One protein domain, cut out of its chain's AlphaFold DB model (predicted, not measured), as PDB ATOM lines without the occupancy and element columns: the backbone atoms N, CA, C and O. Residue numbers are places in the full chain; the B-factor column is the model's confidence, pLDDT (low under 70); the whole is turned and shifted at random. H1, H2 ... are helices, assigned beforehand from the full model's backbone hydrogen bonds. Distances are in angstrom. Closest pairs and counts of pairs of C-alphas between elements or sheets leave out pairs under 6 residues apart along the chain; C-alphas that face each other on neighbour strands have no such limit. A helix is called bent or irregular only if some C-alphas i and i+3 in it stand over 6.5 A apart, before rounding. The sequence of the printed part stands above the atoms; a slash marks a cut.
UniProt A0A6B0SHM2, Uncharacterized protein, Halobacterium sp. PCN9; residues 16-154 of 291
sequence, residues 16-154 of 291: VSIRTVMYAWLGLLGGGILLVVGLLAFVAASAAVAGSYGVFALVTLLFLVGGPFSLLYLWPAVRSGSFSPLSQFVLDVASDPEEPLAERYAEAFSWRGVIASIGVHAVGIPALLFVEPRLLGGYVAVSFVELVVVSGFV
ATOM      1  N   VAL A  16      47.158  22.210  37.062       87.75
ATOM      2  CA  VAL A  16      46.853  23.645  37.205       87.75
ATOM      3  C   VAL A  16      47.748  24.491  36.301       87.75
ATOM      4  O   VAL A  16      47.263  25.438  35.695       87.75
ATOM      5  N   SER A  17      49.033  24.153  36.167       84.06
ATOM      6  CA  SER A  17      49.979  24.928  35.356       84.06
ATOM      7  C   SER A  17      49.633  24.868  33.868       84.06
ATOM      8  O   SER A  17      49.551  25.908  33.216       84.06
ATOM      9  N   ILE A  18      49.352  23.665  33.350       83.25
ATOM     10  CA  ILE A  18      48.903  23.466  31.961       83.25
ATOM     11  C   ILE A  18      47.585  24.215  31.743       83.25
ATOM     12  O   ILE A  18      47.437  24.954  30.771       83.25
ATOM     13  N   ARG A  19      46.652  24.100  32.694       88.69
ATOM     14  CA  ARG A  19      45.366  24.791  32.640       88.69
ATOM     15  C   ARG A  19      45.499  26.313  32.635       88.69
ATOM     16  O   ARG A  19      44.808  26.967  31.864       88.69
ATOM     17  N   THR A  20      46.383  26.887  33.447       89.12
ATOM     18  CA  THR A  20      46.635  28.336  33.482       89.12
ATOM     19  C   THR A  20      47.166  28.850  32.152       89.12
ATOM     20  O   THR A  20      46.671  29.857  31.650       89.12
ATOM     21  N   VAL A  21      48.123  28.150  31.541       84.94
ATOM     22  CA  VAL A  21      48.638  28.539  30.222       84.94
ATOM     23  C   VAL A  21      47.555  28.409  29.154       84.94
ATOM     24  O   VAL A  21      47.402  29.302  28.325       84.94
ATOM     25  N   MET A  22      46.743  27.349  29.198       84.94
ATOM     26  CA  MET A  22      45.606  27.228  28.286       84.94
ATOM     27  C   MET A  22      44.584  28.351  28.493       84.94
ATOM     28  O   MET A  22      44.094  28.898  27.508       84.94
ATOM     29  N   TYR A  23      44.301  28.765  29.734       90.00
ATOM     30  CA  TYR A  23      43.488  29.957  29.987       90.00
ATOM     31  C   TYR A  23      44.119  31.204  29.380       90.00
ATOM     32  O   TYR A  23      43.391  31.975  28.761       90.00
ATOM     33  N   ALA A  24      45.428  31.419  29.535       88.75
ATOM     34  CA  ALA A  24      46.115  32.561  28.937       88.75
ATOM     35  C   ALA A  24      45.959  32.556  27.410       88.75
ATOM     36  O   ALA A  24      45.563  33.560  26.830       88.75
ATOM     37  N   TRP A  25      46.130  31.399  26.767       83.50
ATOM     38  CA  TRP A  25      45.959  31.266  25.320       83.50
ATOM     39  C   TRP A  25      44.525  31.506  24.843       83.50
ATOM     40  O   TRP A  25      44.293  32.264  23.900       83.50
ATOM     41  N   LEU A  26      43.546  30.902  25.520       88.31
ATOM     42  CA  LEU A  26      42.124  31.134  25.255       88.31
ATOM     43  C   LEU A  26      41.748  32.601  25.483       88.31
ATOM     44  O   LEU A  26      40.966  33.168  24.722       88.31
ATOM     45  N   GLY A  27      42.330  33.221  26.508       90.06
ATOM     46  CA  GLY A  27      42.180  34.637  26.807       90.06
ATOM     47  C   GLY A  27      42.746  35.514  25.705       90.06
ATOM     48  O   GLY A  27      42.053  36.416  25.255       90.06
ATOM     49  N   LEU A  28      43.955  35.226  25.221       86.75
ATOM     50  CA  LEU A  28      44.596  35.963  24.134       86.75
ATOM     51  C   LEU A  28      43.750  35.929  22.864       86.75
ATOM     52  O   LEU A  28      43.448  36.982  22.301       86.75
ATOM     53  N   LEU A  29      43.335  34.733  22.442       85.25
ATOM     54  CA  LEU A  29      42.478  34.568  21.271       85.25
ATOM     55  C   LEU A  29      41.126  35.250  21.466       85.25
ATOM     56  O   LEU A  29      40.722  36.067  20.641       85.25
ATOM     57  N   GLY A  30      40.422  34.932  22.553       86.56
ATOM     58  CA  GLY A  30      39.085  35.455  22.806       86.56
ATOM     59  C   GLY A  30      39.083  36.966  23.034       86.56
ATOM     60  O   GLY A  30      38.193  37.653  22.545       86.56
ATOM     61  N   GLY A  31      40.104  37.501  23.703       89.69
ATOM     62  CA  GLY A  31      40.316  38.933  23.898       89.69
ATOM     63  C   GLY A  31      40.629  39.650  22.587       89.69
ATOM     64  O   GLY A  31      40.033  40.686  22.302       89.69
ATOM     65  N   GLY A  32      41.486  39.071  21.742       86.12
ATOM     66  CA  GLY A  32      41.748  39.576  20.393       86.12
ATOM     67  C   GLY A  32      40.492  39.590  19.516       86.12
ATOM     68  O   GLY A  32      40.173  40.613  18.913       86.12
ATOM     69  N   ILE A  33      39.730  38.491  19.507       85.69
ATOM     70  CA  ILE A  33      38.442  38.402  18.800       85.69
ATOM     71  C   ILE A  33      37.471  39.460  19.328       85.69
ATOM     72  O   ILE A  33      36.865  40.170  18.529       85.69
ATOM     73  N   LEU A  34      37.346  39.606  20.650       90.62
ATOM     74  CA  LEU A  34      36.467  40.594  21.275       90.62
ATOM     75  C   LEU A  34      36.825  42.024  20.854       90.62
ATOM     76  O   LEU A  34      35.930  42.816  20.567       90.62
ATOM     77  N   LEU A  35      38.117  42.348  20.769       89.94
ATOM     78  CA  LEU A  35      38.590  43.658  20.320       89.94
ATOM     79  C   LEU A  35      38.292  43.912  18.846       89.94
ATOM     80  O   LEU A  35      37.798  44.984  18.506       89.94
ATOM     81  N   VAL A  36      38.546  42.933  17.975       85.50
ATOM     82  CA  VAL A  36      38.218  43.034  16.546       85.50
ATOM     83  C   VAL A  36      36.713  43.211  16.363       85.50
ATOM     84  O   VAL A  36      36.278  44.098  15.632       85.50
ATOM     85  N   VAL A  37      35.909  42.423  17.079       87.00
ATOM     86  CA  VAL A  37      34.446  42.535  17.095       87.00
ATOM     87  C   VAL A  37      33.996  43.917  17.546       87.00
ATOM     88  O   VAL A  37      33.205  44.555  16.853       87.00
ATOM     89  N   GLY A  38      34.513  44.388  18.681       90.56
ATOM     90  CA  GLY A  38      34.169  45.689  19.244       90.56
ATOM     91  C   GLY A  38      34.543  46.839  18.311       90.56
ATOM     92  O   GLY A  38      33.730  47.733  18.089       90.56
ATOM     93  N   LEU A  39      35.732  46.785  17.707       87.88
ATOM     94  CA  LEU A  39      36.197  47.786  16.749       87.88
ATOM     95  C   LEU A  39      35.319  47.816  15.497       87.88
ATOM     96  O   LEU A  39      34.876  48.885  15.086       87.88
ATOM     97  N   LEU A  40      35.028  46.657  14.903       85.69
ATOM     98  CA  LEU A  40      34.167  46.577  13.721       85.69
ATOM     99  C   LEU A  40      32.748  47.073  14.029       85.69
ATOM    100  O   LEU A  40      32.197  47.853  13.255       85.69
ATOM    101  N   ALA A  41      32.177  46.695  15.176       89.50
ATOM    102  CA  ALA A  41      30.871  47.187  15.609       89.50
ATOM    103  C   ALA A  41      30.867  48.714  15.788       89.50
ATOM    104  O   ALA A  41      29.950  49.392  15.320       89.50
ATOM    105  N   PHE A  42      31.917  49.270  16.399       92.31
ATOM    106  CA  PHE A  42      32.085  50.713  16.563       92.31
ATOM    107  C   PHE A  42      32.196  51.445  15.216       92.31
ATOM    108  O   PHE A  42      31.536  52.466  15.014       92.31
ATOM    109  N   VAL A  43      32.982  50.915  14.273       88.94
ATOM    110  CA  VAL A  43      33.125  51.480  12.921       88.94
ATOM    111  C   VAL A  43      31.796  51.425  12.168       88.94
ATOM    112  O   VAL A  43      31.408  52.422  11.560       88.94
ATOM    113  N   ALA A  44      31.067  50.308  12.235       89.00
ATOM    114  CA  ALA A  44      29.753  50.180  11.607       89.00
ATOM    115  C   ALA A  44      28.761  51.212  12.165       89.00
ATOM    116  O   ALA A  44      28.133  51.941  11.397       89.00
ATOM    117  N   ALA A  45      28.662  51.328  13.493       92.75
ATOM    118  CA  ALA A  45      27.787  52.302  14.142       92.75
ATOM    119  C   ALA A  45      28.150  53.745  13.753       92.75
ATOM    120  O   ALA A  45      27.277  54.533  13.389       92.75
ATOM    121  N   SER A  46      29.444  54.071  13.749       93.31
ATOM    122  CA  SER A  46      29.944  55.395  13.362       93.31
ATOM    123  C   SER A  46      29.632  55.720  11.897       93.31
ATOM    124  O   SER A  46      29.180  56.821  11.589       93.31
ATOM    125  N   ALA A  47      29.806  54.753  10.991       92.12
ATOM    126  CA  ALA A  47      29.482  54.909   9.576       92.12
ATOM    127  C   ALA A  47      27.980  55.124   9.342       92.12
ATOM    128  O   ALA A  47      27.607  55.948   8.507       92.12
ATOM    129  N   ALA A  48      27.123  54.426  10.095       93.00
ATOM    130  CA  ALA A  48      25.676  54.596  10.024       93.00
ATOM    131  C   ALA A  48      25.244  56.001  10.476       93.00
ATOM    132  O   ALA A  48      24.466  56.652   9.778       93.00
ATOM    133  N   VAL A  49      25.792  56.497  11.592       96.12
ATOM    134  CA  VAL A  49      25.526  57.861  12.091       96.12
ATOM    135  C   VAL A  49      26.028  58.924  11.111       96.12
ATOM    136  O   VAL A  49      25.361  59.934  10.905       96.12
ATOM    137  N   ALA A  50      27.168  58.687  10.459       95.00
ATOM    138  CA  ALA A  50      27.733  59.589   9.458       95.00
ATOM    139  C   ALA A  50      27.024  59.537   8.085       95.00
ATOM    140  O   ALA A  50      27.431  60.246   7.169       95.00
ATOM    141  N   GLY A  51      26.006  58.683   7.901       95.19
ATOM    142  CA  GLY A  51      25.323  58.494   6.613       95.19
ATOM    143  C   GLY A  51      26.168  57.782   5.546       95.19
ATOM    144  O   GLY A  51      25.801  57.743   4.373       95.19
ATOM    145  N   SER A  52      27.302  57.192   5.933       93.62
ATOM    146  CA  SER A  52      28.211  56.471   5.040       93.62
ATOM    147  C   SER A  52      27.789  55.005   4.900       93.62
ATOM    148  O   SER A  52      28.461  54.079   5.370       93.62
ATOM    149  N   TYR A  53      26.660  54.781   4.226       93.38
ATOM    150  CA  TYR A  53      26.056  53.450   4.090       93.38
ATOM    151  C   TYR A  53      26.939  52.437   3.352       93.38
ATOM    152  O   TYR A  53      26.853  51.246   3.634       93.38
ATOM    153  N   GLY A  54      27.828  52.888   2.460       92.31
ATOM    154  CA  GLY A  54      28.789  52.006   1.787       92.31
ATOM    155  C   GLY A  54      29.772  51.348   2.764       92.31
ATOM    156  O   GLY A  54      29.963  50.135   2.727       92.31
ATOM    157  N   VAL A  55      30.337  52.129   3.692       87.50
ATOM    158  CA  VAL A  55      31.244  51.615   4.737       87.50
ATOM    159  C   VAL A  55      30.485  50.726   5.719       87.50
ATOM    160  O   VAL A  55      30.968  49.655   6.075       87.50
ATOM    161  N   PHE A  56      29.272  51.123   6.110       89.31
ATOM    162  CA  PHE A  56      28.411  50.298   6.957       89.31
ATOM    163  C   PHE A  56      28.120  48.926   6.324       89.31
ATOM    164  O   PHE A  56      28.281  47.894   6.980       89.31
ATOM    165  N   ALA A  57      27.746  48.903   5.041       89.00
ATOM    166  CA  ALA A  57      27.483  47.673   4.303       89.00
ATOM    167  C   ALA A  57      28.738  46.798   4.192       89.00
ATOM    168  O   ALA A  57      28.661  45.595   4.432       89.00
ATOM    169  N   LEU A  58      29.900  47.397   3.903       88.31
ATOM    170  CA  LEU A  58      31.178  46.687   3.835       88.31
ATOM    171  C   LEU A  58      31.541  46.026   5.170       88.31
ATOM    172  O   LEU A  58      31.877  44.845   5.196       88.31
ATOM    173  N   VAL A  59      31.460  46.764   6.280       86.25
ATOM    174  CA  VAL A  59      31.789  46.233   7.611       86.25
ATOM    175  C   VAL A  59      30.807  45.138   8.020       86.25
ATOM    176  O   VAL A  59      31.228  44.109   8.543       86.25
ATOM    177  N   THR A  60      29.517  45.314   7.725       85.19
ATOM    178  CA  THR A  60      28.490  44.291   7.972       85.19
ATOM    179  C   THR A  60      28.771  43.019   7.175       85.19
ATOM    180  O   THR A  60      28.724  41.922   7.729       85.19
ATOM    181  N   LEU A  61      29.121  43.155   5.892       86.50
ATOM    182  CA  LEU A  61      29.491  42.029   5.037       86.50
ATOM    183  C   LEU A  61      30.739  41.316   5.569       86.50
ATOM    184  O   LEU A  61      30.761  40.087   5.626       86.50
ATOM    185  N   LEU A  62      31.748  42.076   6.005       83.44
ATOM    186  CA  LEU A  62      32.952  41.520   6.613       83.44
ATOM    187  C   LEU A  62      32.594  40.722   7.867       83.44
ATOM    188  O   LEU A  62      33.075  39.611   8.020       83.44
ATOM    189  N   PHE A  63      31.695  41.233   8.711       81.50
ATOM    190  CA  PHE A  63      31.223  40.557   9.918       81.50
ATOM    191  C   PHE A  63      30.534  39.216   9.620       81.50
ATOM    192  O   PHE A  63      30.746  38.241  10.344       81.50
ATOM    193  N   LEU A  64      29.740  39.172   8.545       81.94
ATOM    194  CA  LEU A  64      28.928  38.019   8.154       81.94
ATOM    195  C   LEU A  64      29.732  36.933   7.422       81.94
ATOM    196  O   LEU A  64      29.585  35.755   7.729       81.94
ATOM    197  N   VAL A  65      30.572  37.326   6.458       81.75
ATOM    198  CA  VAL A  65      31.226  36.394   5.519       81.75
ATOM    199  C   VAL A  65      32.665  36.073   5.918       81.75
ATOM    200  O   VAL A  65      33.083  34.927   5.795       81.75
ATOM    201  N   GLY A  66      33.425  37.063   6.397       71.25
ATOM    202  CA  GLY A  66      34.836  36.892   6.782       71.25
ATOM    203  C   GLY A  66      35.095  36.934   8.290       71.25
ATOM    204  O   GLY A  66      36.196  36.632   8.739       71.25
ATOM    205  N   GLY A  67      34.101  37.355   9.067       72.94
ATOM    206  CA  GLY A  67      34.206  37.639  10.489       72.94
ATOM    207  C   GLY A  67      33.746  36.473  11.362       72.94
ATOM    208  O   GLY A  67      33.507  35.369  10.876       72.94
ATOM    209  N   PRO A  68      33.582  36.698  12.672       71.00
ATOM    210  CA  PRO A  68      33.266  35.634  13.622       71.00
ATOM    211  C   PRO A  68      31.905  34.975  13.378       71.00
ATOM    212  O   PRO A  68      31.731  33.819  13.748       71.00
ATOM    213  N   PHE A  69      30.952  35.642  12.711       77.94
ATOM    214  CA  PHE A  69      29.691  34.991  12.342       77.94
ATOM    215  C   PHE A  69      29.833  33.991  11.200       77.94
ATOM    216  O   PHE A  69      28.974  33.123  11.072       77.94
ATOM    217  N   SER A  70      30.932  34.022  10.442       77.06
ATOM    218  CA  SER A  70      31.207  32.965   9.467       77.06
ATOM    219  C   SER A  70      31.386  31.597  10.145       77.06
ATOM    220  O   SER A  70      31.066  30.567   9.557       77.06
ATOM    221  N   LEU A  71      31.770  31.571  11.430       72.88
ATOM    222  CA  LEU A  71      31.820  30.347  12.237       72.88
ATOM    223  C   LEU A  71      30.432  29.729  12.459       72.88
ATOM    224  O   LEU A  71      30.335  28.520  12.661       72.88
ATOM    225  N   LEU A  72      29.346  30.505  12.362       78.44
ATOM    226  CA  LEU A  72      27.991  29.945  12.391       78.44
ATOM    227  C   LEU A  72      27.711  29.070  11.166       78.44
ATOM    228  O   LEU A  72      26.903  28.150  11.262       78.44
ATOM    229  N   TYR A  73      28.405  29.278  10.041       77.19
ATOM    230  CA  TYR A  73      28.313  28.365   8.898       77.19
ATOM    231  C   TYR A  73      28.920  26.991   9.199       77.19
ATOM    232  O   TYR A  73      28.537  26.009   8.569       77.19
ATOM    233  N   LEU A  74      29.819  26.899  10.186       71.19
ATOM    234  CA  LEU A  74      30.383  25.630  10.652       71.19
ATOM    235  C   LEU A  74      29.464  24.919  11.654       71.19
ATOM    236  O   LEU A  74      29.628  23.724  11.883       71.19
ATOM    237  N   TRP A  75      28.473  25.611  12.222       76.06
ATOM    238  CA  TRP A  75      27.570  25.055  13.233       76.06
ATOM    239  C   TRP A  75      26.864  23.757  12.800       76.06
ATOM    240  O   TRP A  75      26.852  22.806  13.586       76.06
ATOM    241  N   PRO A  76      26.313  23.642  11.572       77.62
ATOM    242  CA  PRO A  76      25.701  22.396  11.122       77.62
ATOM    243  C   PRO A  76      26.709  21.246  11.050       77.62
ATOM    244  O   PRO A  76      26.375  20.149  11.481       77.62
ATOM    245  N   ALA A  77      27.934  21.507  10.573       72.44
ATOM    246  CA  ALA A  77      29.001  20.509  10.465       72.44
ATOM    247  C   ALA A  77      29.488  20.032  11.842       72.44
ATOM    248  O   ALA A  77      29.726  18.842  12.040       72.44
ATOM    249  N   VAL A  78      29.565  20.947  12.813       69.44
ATOM    250  CA  VAL A  78      29.860  20.611  14.213       69.44
ATOM    251  C   VAL A  78      28.764  19.722  14.800       69.44
ATOM    252  O   VAL A  78      29.063  18.751  15.487       69.44
ATOM    253  N   ARG A  79      27.491  20.013  14.508       74.69
ATOM    254  CA  ARG A  79      26.356  19.248  15.042       74.69
ATOM    255  C   ARG A  79      26.184  17.876  14.389       74.69
ATOM    256  O   ARG A  79      25.742  16.947  15.056       74.69
ATOM    257  N   SER A  80      26.482  17.752  13.097       73.44
ATOM    258  CA  SER A  80      26.395  16.485  12.363       73.44
ATOM    259  C   SER A  80      27.613  15.583  12.573       73.44
ATOM    260  O   SER A  80      27.582  14.435  12.140       73.44
ATOM    261  N   GLY A  81      28.697  16.098  13.169       64.75
ATOM    262  CA  GLY A  81      29.983  15.400  13.249       64.75
ATOM    263  C   GLY A  81      30.636  15.168  11.880       64.75
ATOM    264  O   GLY A  81      31.623  14.443  11.783       64.75
ATOM    265  N   SER A  82      30.104  15.769  10.807       64.12
ATOM    266  CA  SER A  82      30.611  15.593   9.444       64.12
ATOM    267  C   SER A  82      31.756  16.568   9.186       64.12
ATOM    268  O   SER A  82      31.613  17.582   8.497       64.12
ATOM    269  N   PHE A  83      32.897  16.281   9.792       62.91
ATOM    270  CA  PHE A  83      34.128  17.010   9.543       62.91
ATOM    271  C   PHE A  83      34.802  16.480   8.272       62.91
ATOM    272  O   PHE A  83      34.694  15.303   7.933       62.91
ATOM    273  N   SER A  84      35.510  17.351   7.550       61.97
ATOM    274  CA  SER A  84      36.369  16.912   6.446       61.97
ATOM    275  C   SER A  84      37.426  15.909   6.948       61.97
ATOM    276  O   SER A  84      37.794  15.974   8.129       61.97
ATOM    277  N   PRO A  85      37.991  15.051   6.079       55.66
ATOM    278  CA  PRO A  85      39.013  14.076   6.472       55.66
ATOM    279  C   PRO A  85      40.218  14.705   7.182       55.66
ATOM    280  O   PRO A  85      40.793  14.116   8.088       55.66
ATOM    281  N   LEU A  86      40.576  15.938   6.810       45.53
ATOM    282  CA  LEU A  86      41.713  16.660   7.382       45.53
ATOM    283  C   LEU A  86      41.404  17.161   8.802       45.53
ATOM    284  O   LEU A  86      42.242  17.080   9.691       45.53
ATOM    285  N   SER A  87      40.173  17.614   9.045       53.41
ATOM    286  CA  SER A  87      39.698  17.973  10.388       53.41
ATOM    287  C   SER A  87      39.473  16.756  11.287       53.41
ATOM    288  O   SER A  87      39.768  16.849  12.473       53.41
ATOM    289  N   GLN A  88      39.008  15.623  10.742       57.81
ATOM    290  CA  GLN A  88      38.946  14.363  11.493       57.81
ATOM    291  C   GLN A  88      40.343  13.885  11.872       57.81
ATOM    292  O   GLN A  88      40.567  13.598  13.033       57.81
ATOM    293  N   PHE A  89      41.312  13.932  10.955       46.12
ATOM    294  CA  PHE A  89      42.703  13.608  11.269       46.12
ATOM    295  C   PHE A  89      43.275  14.479  12.400       46.12
ATOM    296  O   PHE A  89      43.917  13.967  13.308       46.12
ATOM    297  N   VAL A  90      43.029  15.794  12.383       50.94
ATOM    298  CA  VAL A  90      43.483  16.690  13.465       50.94
ATOM    299  C   VAL A  90      42.786  16.373  14.791       50.94
ATOM    300  O   VAL A  90      43.431  16.418  15.836       50.94
ATOM    301  N   LEU A  91      41.491  16.046  14.754       57.53
ATOM    302  CA  LEU A  91      40.734  15.634  15.933       57.53
ATOM    303  C   LEU A  91      41.225  14.288  16.468       57.53
ATOM    304  O   LEU A  91      41.462  14.206  17.661       57.53
ATOM    305  N   ASP A  92      41.461  13.290  15.624       53.34
ATOM    306  CA  ASP A  92      41.958  11.963  16.010       53.34
ATOM    307  C   ASP A  92      43.390  12.026  16.556       53.34
ATOM    308  O   ASP A  92      43.718  11.361  17.527       53.34
ATOM    309  N   VAL A  93      44.251  12.883  15.992       50.19
ATOM    310  CA  VAL A  93      45.606  13.125  16.525       50.19
ATOM    311  C   VAL A  93      45.564  13.835  17.883       50.19
ATOM    312  O   VAL A  93      46.483  13.691  18.693       50.19
ATOM    313  N   ALA A  94      44.526  14.633  18.133       51.12
ATOM    314  CA  ALA A  94      44.353  15.359  19.386       51.12
ATOM    315  C   ALA A  94      43.568  14.568  20.445       51.12
ATOM    316  O   ALA A  94      43.716  14.866  21.632       51.12
ATOM    317  N   SER A  95      42.736  13.608  20.038       54.00
ATOM    318  CA  SER A  95      41.748  12.944  20.890       54.00
ATOM    319  C   SER A  95      42.198  11.548  21.278       54.00
ATOM    320  O   SER A  95      42.694  10.781  20.462       54.00
ATOM    321  N   ASP A  96      41.981  11.221  22.542       58.81
ATOM    322  CA  ASP A  96      42.039   9.845  23.003       58.81
ATOM    323  C   ASP A  96      40.782   9.111  22.497       58.81
ATOM    324  O   ASP A  96      39.683   9.646  22.684       58.81
ATOM    325  N   PRO A  97      40.893   7.940  21.844       57.44
ATOM    326  CA  PRO A  97      39.729   7.167  21.415       57.44
ATOM    327  C   PRO A  97      38.808   6.739  22.570       57.44
ATOM    328  O   PRO A  97      37.635   6.462  22.316       57.44
ATOM    329  N   GLU A  98      39.299   6.697  23.812       60.28
ATOM    330  CA  GLU A  98      38.522   6.222  24.965       60.28
ATOM    331  C   GLU A  98      37.746   7.329  25.706       60.28
ATOM    332  O   GLU A  98      36.722   7.040  26.326       60.28
ATOM    333  N   GLU A  99      38.154   8.602  25.597       63.78
ATOM    334  CA  GLU A  99      37.476   9.736  26.250       63.78
ATOM    335  C   GLU A  99      37.381  10.984  25.346       63.78
ATOM    336  O   GLU A  99      38.411  11.566  24.978       63.78
ATOM    337  N   PRO A 100      36.165  11.499  25.058       66.25
ATOM    338  CA  PRO A 100      35.994  12.731  24.296       66.25
ATOM    339  C   PRO A 100      36.642  13.928  25.009       66.25
ATOM    340  O   PRO A 100      36.217  14.337  26.092       66.25
ATOM    341  N   LEU A 101      37.624  14.575  24.363       65.62
ATOM    342  CA  LEU A 101      38.317  15.760  24.904       65.62
ATOM    343  C   LEU A 101      37.359  16.859  25.386       65.62
ATOM    344  O   LEU A 101      37.663  17.577  26.337       65.62
ATOM    345  N   ALA A 102      36.219  17.016  24.709       66.00
ATOM    346  CA  ALA A 102      35.239  18.050  25.009       66.00
ATOM    347  C   ALA A 102      34.632  17.897  26.410       66.00
ATOM    348  O   ALA A 102      34.502  18.895  27.114       66.00
ATOM    349  N   GLU A 103      34.298  16.675  26.827       70.88
ATOM    350  CA  GLU A 103      33.691  16.413  28.139       70.88
ATOM    351  C   GLU A 103      34.714  16.652  29.250       70.88
ATOM    352  O   GLU A 103      34.475  17.422  30.180       70.88
ATOM    353  N   ARG A 104      35.921  16.115  29.069       72.44
ATOM    354  CA  ARG A 104      37.015  16.263  30.030       72.44
ATOM    355  C   ARG A 104      37.445  17.719  30.224       72.44
ATOM    356  O   ARG A 104      37.681  18.169  31.346       72.44
ATOM    357  N   TYR A 105      37.535  18.491  29.139       76.69
ATOM    358  CA  TYR A 105      37.853  19.914  29.240       76.69
ATOM    359  C   TYR A 105      36.666  20.759  29.713       76.69
ATOM    360  O   TYR A 105      36.896  21.784  30.352       76.69
ATOM    361  N   ALA A 106      35.419  20.346  29.483       77.50
ATOM    362  CA  ALA A 106      34.260  21.048  30.035       77.50
ATOM    363  C   ALA A 106      34.266  21.041  31.573       77.50
ATOM    364  O   ALA A 106      33.906  22.044  32.188       77.50
ATOM    365  N   GLU A 107      34.730  19.954  32.193       80.75
ATOM    366  CA  GLU A 107      34.893  19.875  33.649       80.75
ATOM    367  C   GLU A 107      36.116  20.654  34.146       80.75
ATOM    368  O   GLU A 107      36.069  21.324  35.182       80.75
ATOM    369  N   ALA A 108      37.216  20.611  33.392       82.56
ATOM    370  CA  ALA A 108      38.458  21.284  33.760       82.56
ATOM    371  C   ALA A 108      38.375  22.817  33.655       82.56
ATOM    372  O   ALA A 108      38.999  23.540  34.442       82.56
ATOM    373  N   PHE A 109      37.640  23.332  32.666       86.19
ATOM    374  CA  PHE A 109      37.563  24.757  32.367       86.19
ATOM    375  C   PHE A 109      36.280  25.381  32.910       86.19
ATOM    376  O   PHE A 109      35.175  25.174  32.420       86.19
ATOM    377  N   SER A 110      36.437  26.267  33.890       91.06
ATOM    378  CA  SER A 110      35.344  27.104  34.367       91.06
ATOM    379  C   SER A 110      35.063  28.235  33.376       91.06
ATOM    380  O   SER A 110      35.972  28.974  32.982       91.06
ATOM    381  N   TRP A 111      33.789  28.450  33.044       89.94
ATOM    382  CA  TRP A 111      33.375  29.579  32.201       89.94
ATOM    383  C   TRP A 111      33.837  30.929  32.778       89.94
ATOM    384  O   TRP A 111      34.235  31.823  32.034       89.94
ATOM    385  N   ARG A 112      33.852  31.059  34.114       93.56
ATOM    386  CA  ARG A 112      34.345  32.252  34.821       93.56
ATOM    387  C   ARG A 112      35.823  32.501  34.547       93.56
ATOM    388  O   ARG A 112      36.193  33.638  34.282       93.56
ATOM    389  N   GLY A 113      36.648  31.455  34.587       90.94
ATOM    390  CA  GLY A 113      38.074  31.540  34.273       90.94
ATOM    391  C   GLY A 113      38.320  31.929  32.817       90.94
ATOM    392  O   GLY A 113      39.156  32.789  32.551       90.94
ATOM    393  N   VAL A 114      37.533  31.377  31.887       91.31
ATOM    394  CA  VAL A 114      37.607  31.746  30.464       91.31
ATOM    395  C   VAL A 114      37.272  33.226  30.278       91.31
ATOM    396  O   VAL A 114      38.068  33.957  29.694       91.31
ATOM    397  N   ILE A 115      36.149  33.700  30.826       94.06
ATOM    398  CA  ILE A 115      35.745  35.110  30.710       94.06
ATOM    399  C   ILE A 115      36.748  36.043  31.387       94.06
ATOM    400  O   ILE A 115      37.090  37.075  30.814       94.06
ATOM    401  N   ALA A 116      37.240  35.690  32.576       96.00
ATOM    402  CA  ALA A 116      38.256  36.477  33.262       96.00
ATOM    403  C   ALA A 116      39.525  36.597  32.408       96.00
ATOM    404  O   ALA A 116      40.036  37.699  32.228       96.00
ATOM    405  N   SER A 117      39.987  35.489  31.821       93.44
ATOM    406  CA  SER A 117      41.163  35.496  30.951       93.44
ATOM    407  C   SER A 117      40.943  36.332  29.687       93.44
ATOM    408  O   SER A 117      41.790  37.161  29.347       93.44
ATOM    409  N   ILE A 118      39.783  36.192  29.031       95.50
ATOM    410  CA  ILE A 118      39.387  37.027  27.886       95.50
ATOM    411  C   ILE A 118      39.410  38.505  28.273       95.50
ATOM    412  O   ILE A 118      39.984  39.311  27.548       95.50
ATOM    413  N   GLY A 119      38.833  38.865  29.422       94.88
ATOM    414  CA  GLY A 119      38.805  40.241  29.915       94.88
ATOM    415  C   GLY A 119      40.204  40.808  30.163       94.88
ATOM    416  O   GLY A 119      40.501  41.914  29.716       94.88
ATOM    417  N   VAL A 120      41.085  40.034  30.807       96.25
ATOM    418  CA  VAL A 120      42.486  40.427  31.043       96.25
ATOM    419  C   VAL A 120      43.193  40.743  29.728       96.25
ATOM    420  O   VAL A 120      43.828  41.787  29.615       96.25
ATOM    421  N   HIS A 121      43.048  39.890  28.714       93.69
ATOM    422  CA  HIS A 121      43.709  40.080  27.423       93.69
ATOM    423  C   HIS A 121      43.049  41.188  26.591       93.69
ATOM    424  O   HIS A 121      43.747  41.980  25.961       93.69
ATOM    425  N   ALA A 122      41.720  41.314  26.642       94.06
ATOM    426  CA  ALA A 122      40.979  42.385  25.979       94.06
ATOM    427  C   ALA A 122      41.355  43.777  26.509       94.06
ATOM    428  O   ALA A 122      41.329  44.739  25.751       94.06
ATOM    429  N   VAL A 123      41.731  43.899  27.786       95.38
ATOM    430  CA  VAL A 123      42.258  45.149  28.362       95.38
ATOM    431  C   VAL A 123      43.769  45.274  28.148       95.38
ATOM    432  O   VAL A 123      44.266  46.355  27.830       95.38
ATOM    433  N   GLY A 124      44.503  44.170  28.292       92.19
ATOM    434  CA  GLY A 124      45.959  44.128  28.183       92.19
ATOM    435  C   GLY A 124      46.474  44.478  26.788       92.19
ATOM    436  O   GLY A 124      47.432  45.237  26.674       92.19
ATOM    437  N   ILE A 125      45.821  43.997  25.726       89.19
ATOM    438  CA  ILE A 125      46.230  44.268  24.339       89.19
ATOM    439  C   ILE A 125      46.177  45.778  24.020       89.19
ATOM    440  O   ILE A 125      47.204  46.315  23.599       89.19
ATOM    441  N   PRO A 126      45.064  46.512  24.249       89.81
ATOM    442  CA  PRO A 126      45.036  47.961  24.089       89.81
ATOM    443  C   PRO A 126      46.037  48.664  24.998       89.81
ATOM    444  O   PRO A 126      46.736  49.556  24.534       89.81
ATOM    445  N   ALA A 127      46.150  48.260  26.268       91.88
ATOM    446  CA  ALA A 127      47.104  48.872  27.190       91.88
ATOM    447  C   ALA A 127      48.548  48.774  26.665       91.88
ATOM    448  O   ALA A 127      49.267  49.771  26.665       91.88
ATOM    449  N   LEU A 128      48.952  47.613  26.139       84.88
ATOM    450  CA  LEU A 128      50.258  47.427  25.503       84.88
ATOM    451  C   LEU A 128      50.413  48.282  24.242       84.88
ATOM    452  O   LEU A 128      51.467  48.888  24.055       84.88
ATOM    453  N   LEU A 129      49.370  48.383  23.411       84.94
ATOM    454  CA  LEU A 129      49.363  49.263  22.237       84.94
ATOM    455  C   LEU A 129      49.538  50.744  22.610       84.94
ATOM    456  O   LEU A 129      50.225  51.465  21.895       84.94
ATOM    457  N   PHE A 130      48.942  51.196  23.717       88.38
ATOM    458  CA  PHE A 130      49.064  52.580  24.185       88.38
ATOM    459  C   PHE A 130      50.410  52.877  24.855       88.38
ATOM    460  O   PHE A 130      50.908  53.993  24.729       88.38
ATOM    461  N   VAL A 131      50.987  51.912  25.579       88.00
ATOM    462  CA  VAL A 131      52.257  52.099  26.300       88.00
ATOM    463  C   VAL A 131      53.450  52.012  25.352       88.00
ATOM    464  O   VAL A 131      54.261  52.930  25.296       88.00
ATOM    465  N   GLU A 132      53.579  50.904  24.625       82.81
ATOM    466  CA  GLU A 132      54.679  50.662  23.692       82.81
ATOM    467  C   GLU A 132      54.258  49.557  22.706       82.81
ATOM    468  O   GLU A 132      54.358  48.368  23.034       82.81
ATOM    469  N   PRO A 133      53.817  49.912  21.481       76.94
ATOM    470  CA  PRO A 133      53.332  48.955  20.484       76.94
ATOM    471  C   PRO A 133      54.310  47.814  20.189       76.94
ATOM    472  O   PRO A 133      53.904  46.714  19.813       76.94
ATOM    473  N   ARG A 134      55.614  48.045  20.379       74.31
ATOM    474  CA  ARG A 134      56.653  47.026  20.176       74.31
ATOM    475  C   ARG A 134      56.522  45.849  21.139       74.31
ATOM    476  O   ARG A 134      56.906  44.739  20.778       74.31
ATOM    477  N   LEU A 135      55.963  46.067  22.330       76.31
ATOM    478  CA  LEU A 135      55.747  45.010  23.319       76.31
ATOM    479  C   LEU A 135      54.657  44.027  22.887       76.31
ATOM    480  O   LEU A 135      54.711  42.869  23.294       76.31
ATOM    481  N   LEU A 136      53.722  44.430  22.017       74.56
ATOM    482  CA  LEU A 136      52.670  43.539  21.527       74.56
ATOM    483  C   LEU A 136      53.247  42.370  20.716       74.56
ATOM    484  O   LEU A 136      52.814  41.233  20.880       74.56
ATOM    485  N   GLY A 137      54.261  42.630  19.883       68.56
ATOM    486  CA  GLY A 137      54.937  41.576  19.122       68.56
ATOM    487  C   GLY A 137      55.614  40.551  20.035       68.56
ATOM    488  O   GLY A 137      55.466  39.350  19.827       68.56
ATOM    489  N   GLY A 138      56.299  41.021  21.083       70.88
ATOM    490  CA  GLY A 138      56.910  40.152  22.092       70.88
ATOM    491  C   GLY A 138      55.875  39.363  22.893       70.88
ATOM    492  O   GLY A 138      56.049  38.170  23.105       70.88
ATOM    493  N   TYR A 139      54.770  40.002  23.270       75.00
ATOM    494  CA  TYR A 139      53.664  39.367  23.977       75.00
ATOM    495  C   TYR A 139      53.045  38.216  23.176       75.00
ATOM    496  O   TYR A 139      52.955  37.099  23.678       75.00
ATOM    497  N   VAL A 140      52.724  38.450  21.898       72.75
ATOM    498  CA  VAL A 140      52.212  37.402  21.000       72.75
ATOM    499  C   VAL A 140      53.240  36.282  20.825       72.75
ATOM    500  O   VAL A 140      52.880  35.108  20.902       72.75
ATOM    501  N   ALA A 141      54.523  36.617  20.641       70.00
ATOM    502  CA  ALA A 141      55.589  35.624  20.511       70.00
ATOM    503  C   ALA A 141      55.696  34.723  21.749       70.00
ATOM    504  O   ALA A 141      55.745  33.501  21.618       70.00
ATOM    505  N   VAL A 142      55.705  35.321  22.946       73.75
ATOM    506  CA  VAL A 142      55.785  34.598  24.222       73.75
ATOM    507  C   VAL A 142      54.586  33.676  24.386       73.75
ATOM    508  O   VAL A 142      54.781  32.498  24.668       73.75
ATOM    509  N   SER A 143      53.368  34.146  24.109       72.94
ATOM    510  CA  SER A 143      52.185  33.287  24.176       72.94
ATOM    511  C   SER A 143      52.275  32.108  23.206       72.94
ATOM    512  O   SER A 143      51.953  30.982  23.575       72.94
ATOM    513  N   PHE A 144      52.753  32.302  21.973       68.31
ATOM    514  CA  PHE A 144      52.977  31.182  21.047       68.31
ATOM    515  C   PHE A 144      53.999  30.173  21.583       68.31
ATOM    516  O   PHE A 144      53.765  28.967  21.499       68.31
ATOM    517  N   VAL A 145      55.102  30.645  22.169       68.69
ATOM    518  CA  VAL A 145      56.096  29.772  22.814       68.69
ATOM    519  C   VAL A 145      55.466  28.991  23.967       68.69
ATOM    520  O   VAL A 145      55.665  27.782  24.053       68.69
ATOM    521  N   GLU A 146      54.664  29.637  24.812       65.88
ATOM    522  CA  GLU A 146      53.948  28.982  25.912       65.88
ATOM    523  C   GLU A 146      53.038  27.848  25.418       65.88
ATOM    524  O   GLU A 146      53.041  26.770  26.013       65.88
ATOM    525  N   LEU A 147      52.325  28.035  24.300       66.44
ATOM    526  CA  LEU A 147      51.497  26.978  23.705       66.44
ATOM    527  C   LEU A 147      52.323  25.781  23.247       66.44
ATOM    528  O   LEU A 147      51.943  24.643  23.511       66.44
ATOM    529  N   VAL A 148      53.442  26.030  22.565       64.06
ATOM    530  CA  VAL A 148      54.338  24.966  22.089       64.06
ATOM    531  C   VAL A 148      54.893  24.176  23.264       64.06
ATOM    532  O   VAL A 148      54.860  22.946  23.264       64.06
ATOM    533  N   VAL A 149      55.369  24.889  24.284       64.62
ATOM    534  CA  VAL A 149      55.894  24.285  25.505       64.62
ATOM    535  C   VAL A 149      54.813  23.420  26.149       64.62
ATOM    536  O   VAL A 149      55.049  22.240  26.402       64.62
ATOM    537  N   VAL A 150      53.607  23.958  26.337       68.38
ATOM    538  CA  VAL A 150      52.500  23.234  26.970       68.38
ATOM    539  C   VAL A 150      52.009  22.046  26.157       68.38
ATOM    540  O   VAL A 150      51.766  20.996  26.742       68.38
ATOM    541  N   SER A 151      51.939  22.152  24.830       64.81
ATOM    542  CA  SER A 151      51.598  21.030  23.945       64.81
ATOM    543  C   SER A 151      52.503  19.817  24.172       64.81
ATOM    544  O   SER A 151      52.050  18.673  24.097       64.81
ATOM    545  N   GLY A 152      53.769  20.062  24.505       64.88
ATOM    546  CA  GLY A 152      54.718  19.013  24.830       64.88
ATOM    547  C   GLY A 152      54.583  18.427  26.244       64.88
ATOM    548  O   GLY A 152      54.941  17.273  26.463       64.88
ATOM    549  N   PHE A 153      54.027  19.184  27.194       69.19
ATOM    550  CA  PHE A 153      53.680  18.671  28.526       69.19
ATOM    551  C   PHE A 153      52.373  17.875  28.536       69.19
ATOM    552  O   PHE A 153      52.155  17.106  29.470       69.19
ATOM    553  N   VAL A 154      51.517  18.033  27.521       70.94
ATOM    554  CA  VAL A 154      50.315  17.207  27.373       70.94
ATOM    555  C   VAL A 154      50.710  15.812  26.892       70.94
ATOM    556  O   VAL A 154      51.129  15.607  25.748       70.94
TER     557      VAL A 154
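This is residues 16 to 154 of the 291 residues of an uncharacterized protein of Halobacterium sp. PCN9 (UniProt A0A6B0SHM2). One long helix, H1, is the spine of a loose, open frame: H2 folds back beside its far part, H3 carries on away from H1, and H4 and H5 bring the chain round an empty middle toward the beginning of H1. On the other side of that spine, H6 crosses H1 and H7 folds back from the end of H6 to the first turns of H1, so that H1, H6 and H7 make a triangle. The printed part has 139 residues with seven named helices, H1 to H7 in chain order, and no named strand; the class is all helix. It is loose, with a radius of gyration of the C-alphas of 18.3 A, and spans 57 by 41 by 26 A.

The hub is H1, residues 16 to 49, touching three other helices. H6, residues 111 to 131, touches residues 23 to 35 of H1 at a steep tilt of 64 degrees, the same way; the closest C-alphas, Gly 27 and Ile 118, are 3.8 A apart. H7, residues 134 to 153, touches residues 18 to 25 of H1 at a steep tilt of 41 degrees, opposite ways, closest at the C-alphas of Ile 18 and Val 150, 6.2 A. H6 and H7 form a helical hairpin at a shallow tilt of 33 degrees, only just short of steep, with the C-alphas of Leu 128 and Leu 136 closest at 6.1 A. H2, residues 53 to 66, forms a helical hairpin with H1 at a shallow tilt of 26 degrees, touching its residues 40 to 48; the C-alphas of Ala 44 and Phe 56 are closest, 4.8 A. The packing is part aligned, part crossed: two of these four tilts are shallow. H3, residues 68 to 80, touches H2 only at the corner, and only just, with 3 pairs of C-alphas within 8 A, closest at Leu 64 and Ser 70, 5.7 A. H4, residues 85 to 94, and H5, residues 101 to 108, touch no helix. H5 is close to H1 but not clearly touching, the closest C-alphas, Arg 19 and Ala 108, being 7.8 A apart. Every O i to N i+4 pair is within hydrogen-bond range in H1, H2, H4 and H5, against 16 of 17 in H6, 15 of 16 in H7 and 4 of 9 in H3, which has 8 of 10 O i to N i+3 pairs within range.

H1 measures 47.5 A from C-alpha 16 at (46.853, 23.645, 37.205) to C-alpha 49 at (25.526, 57.861, 12.091). H6 measures 30.0 A, H3 20.4 A and H2 18.9 A. H3 is only just irregular, with C-alphas 73 and 76 6.9 A apart. H7 measures 29.7 A and ends at C-alpha 153, (53.680, 18.671, 28.526).

The C-alphas of Gly 51 and Glu 98 are the two farthest apart, 57.0 A. The printed part has no cut; no link is long, and H4 to H5 is short while the others are tight. The mean pLDDT of the printed part is 79.1, with residue 78, residues 81 to 102, residue 137 and residues 144 to 153 under 70.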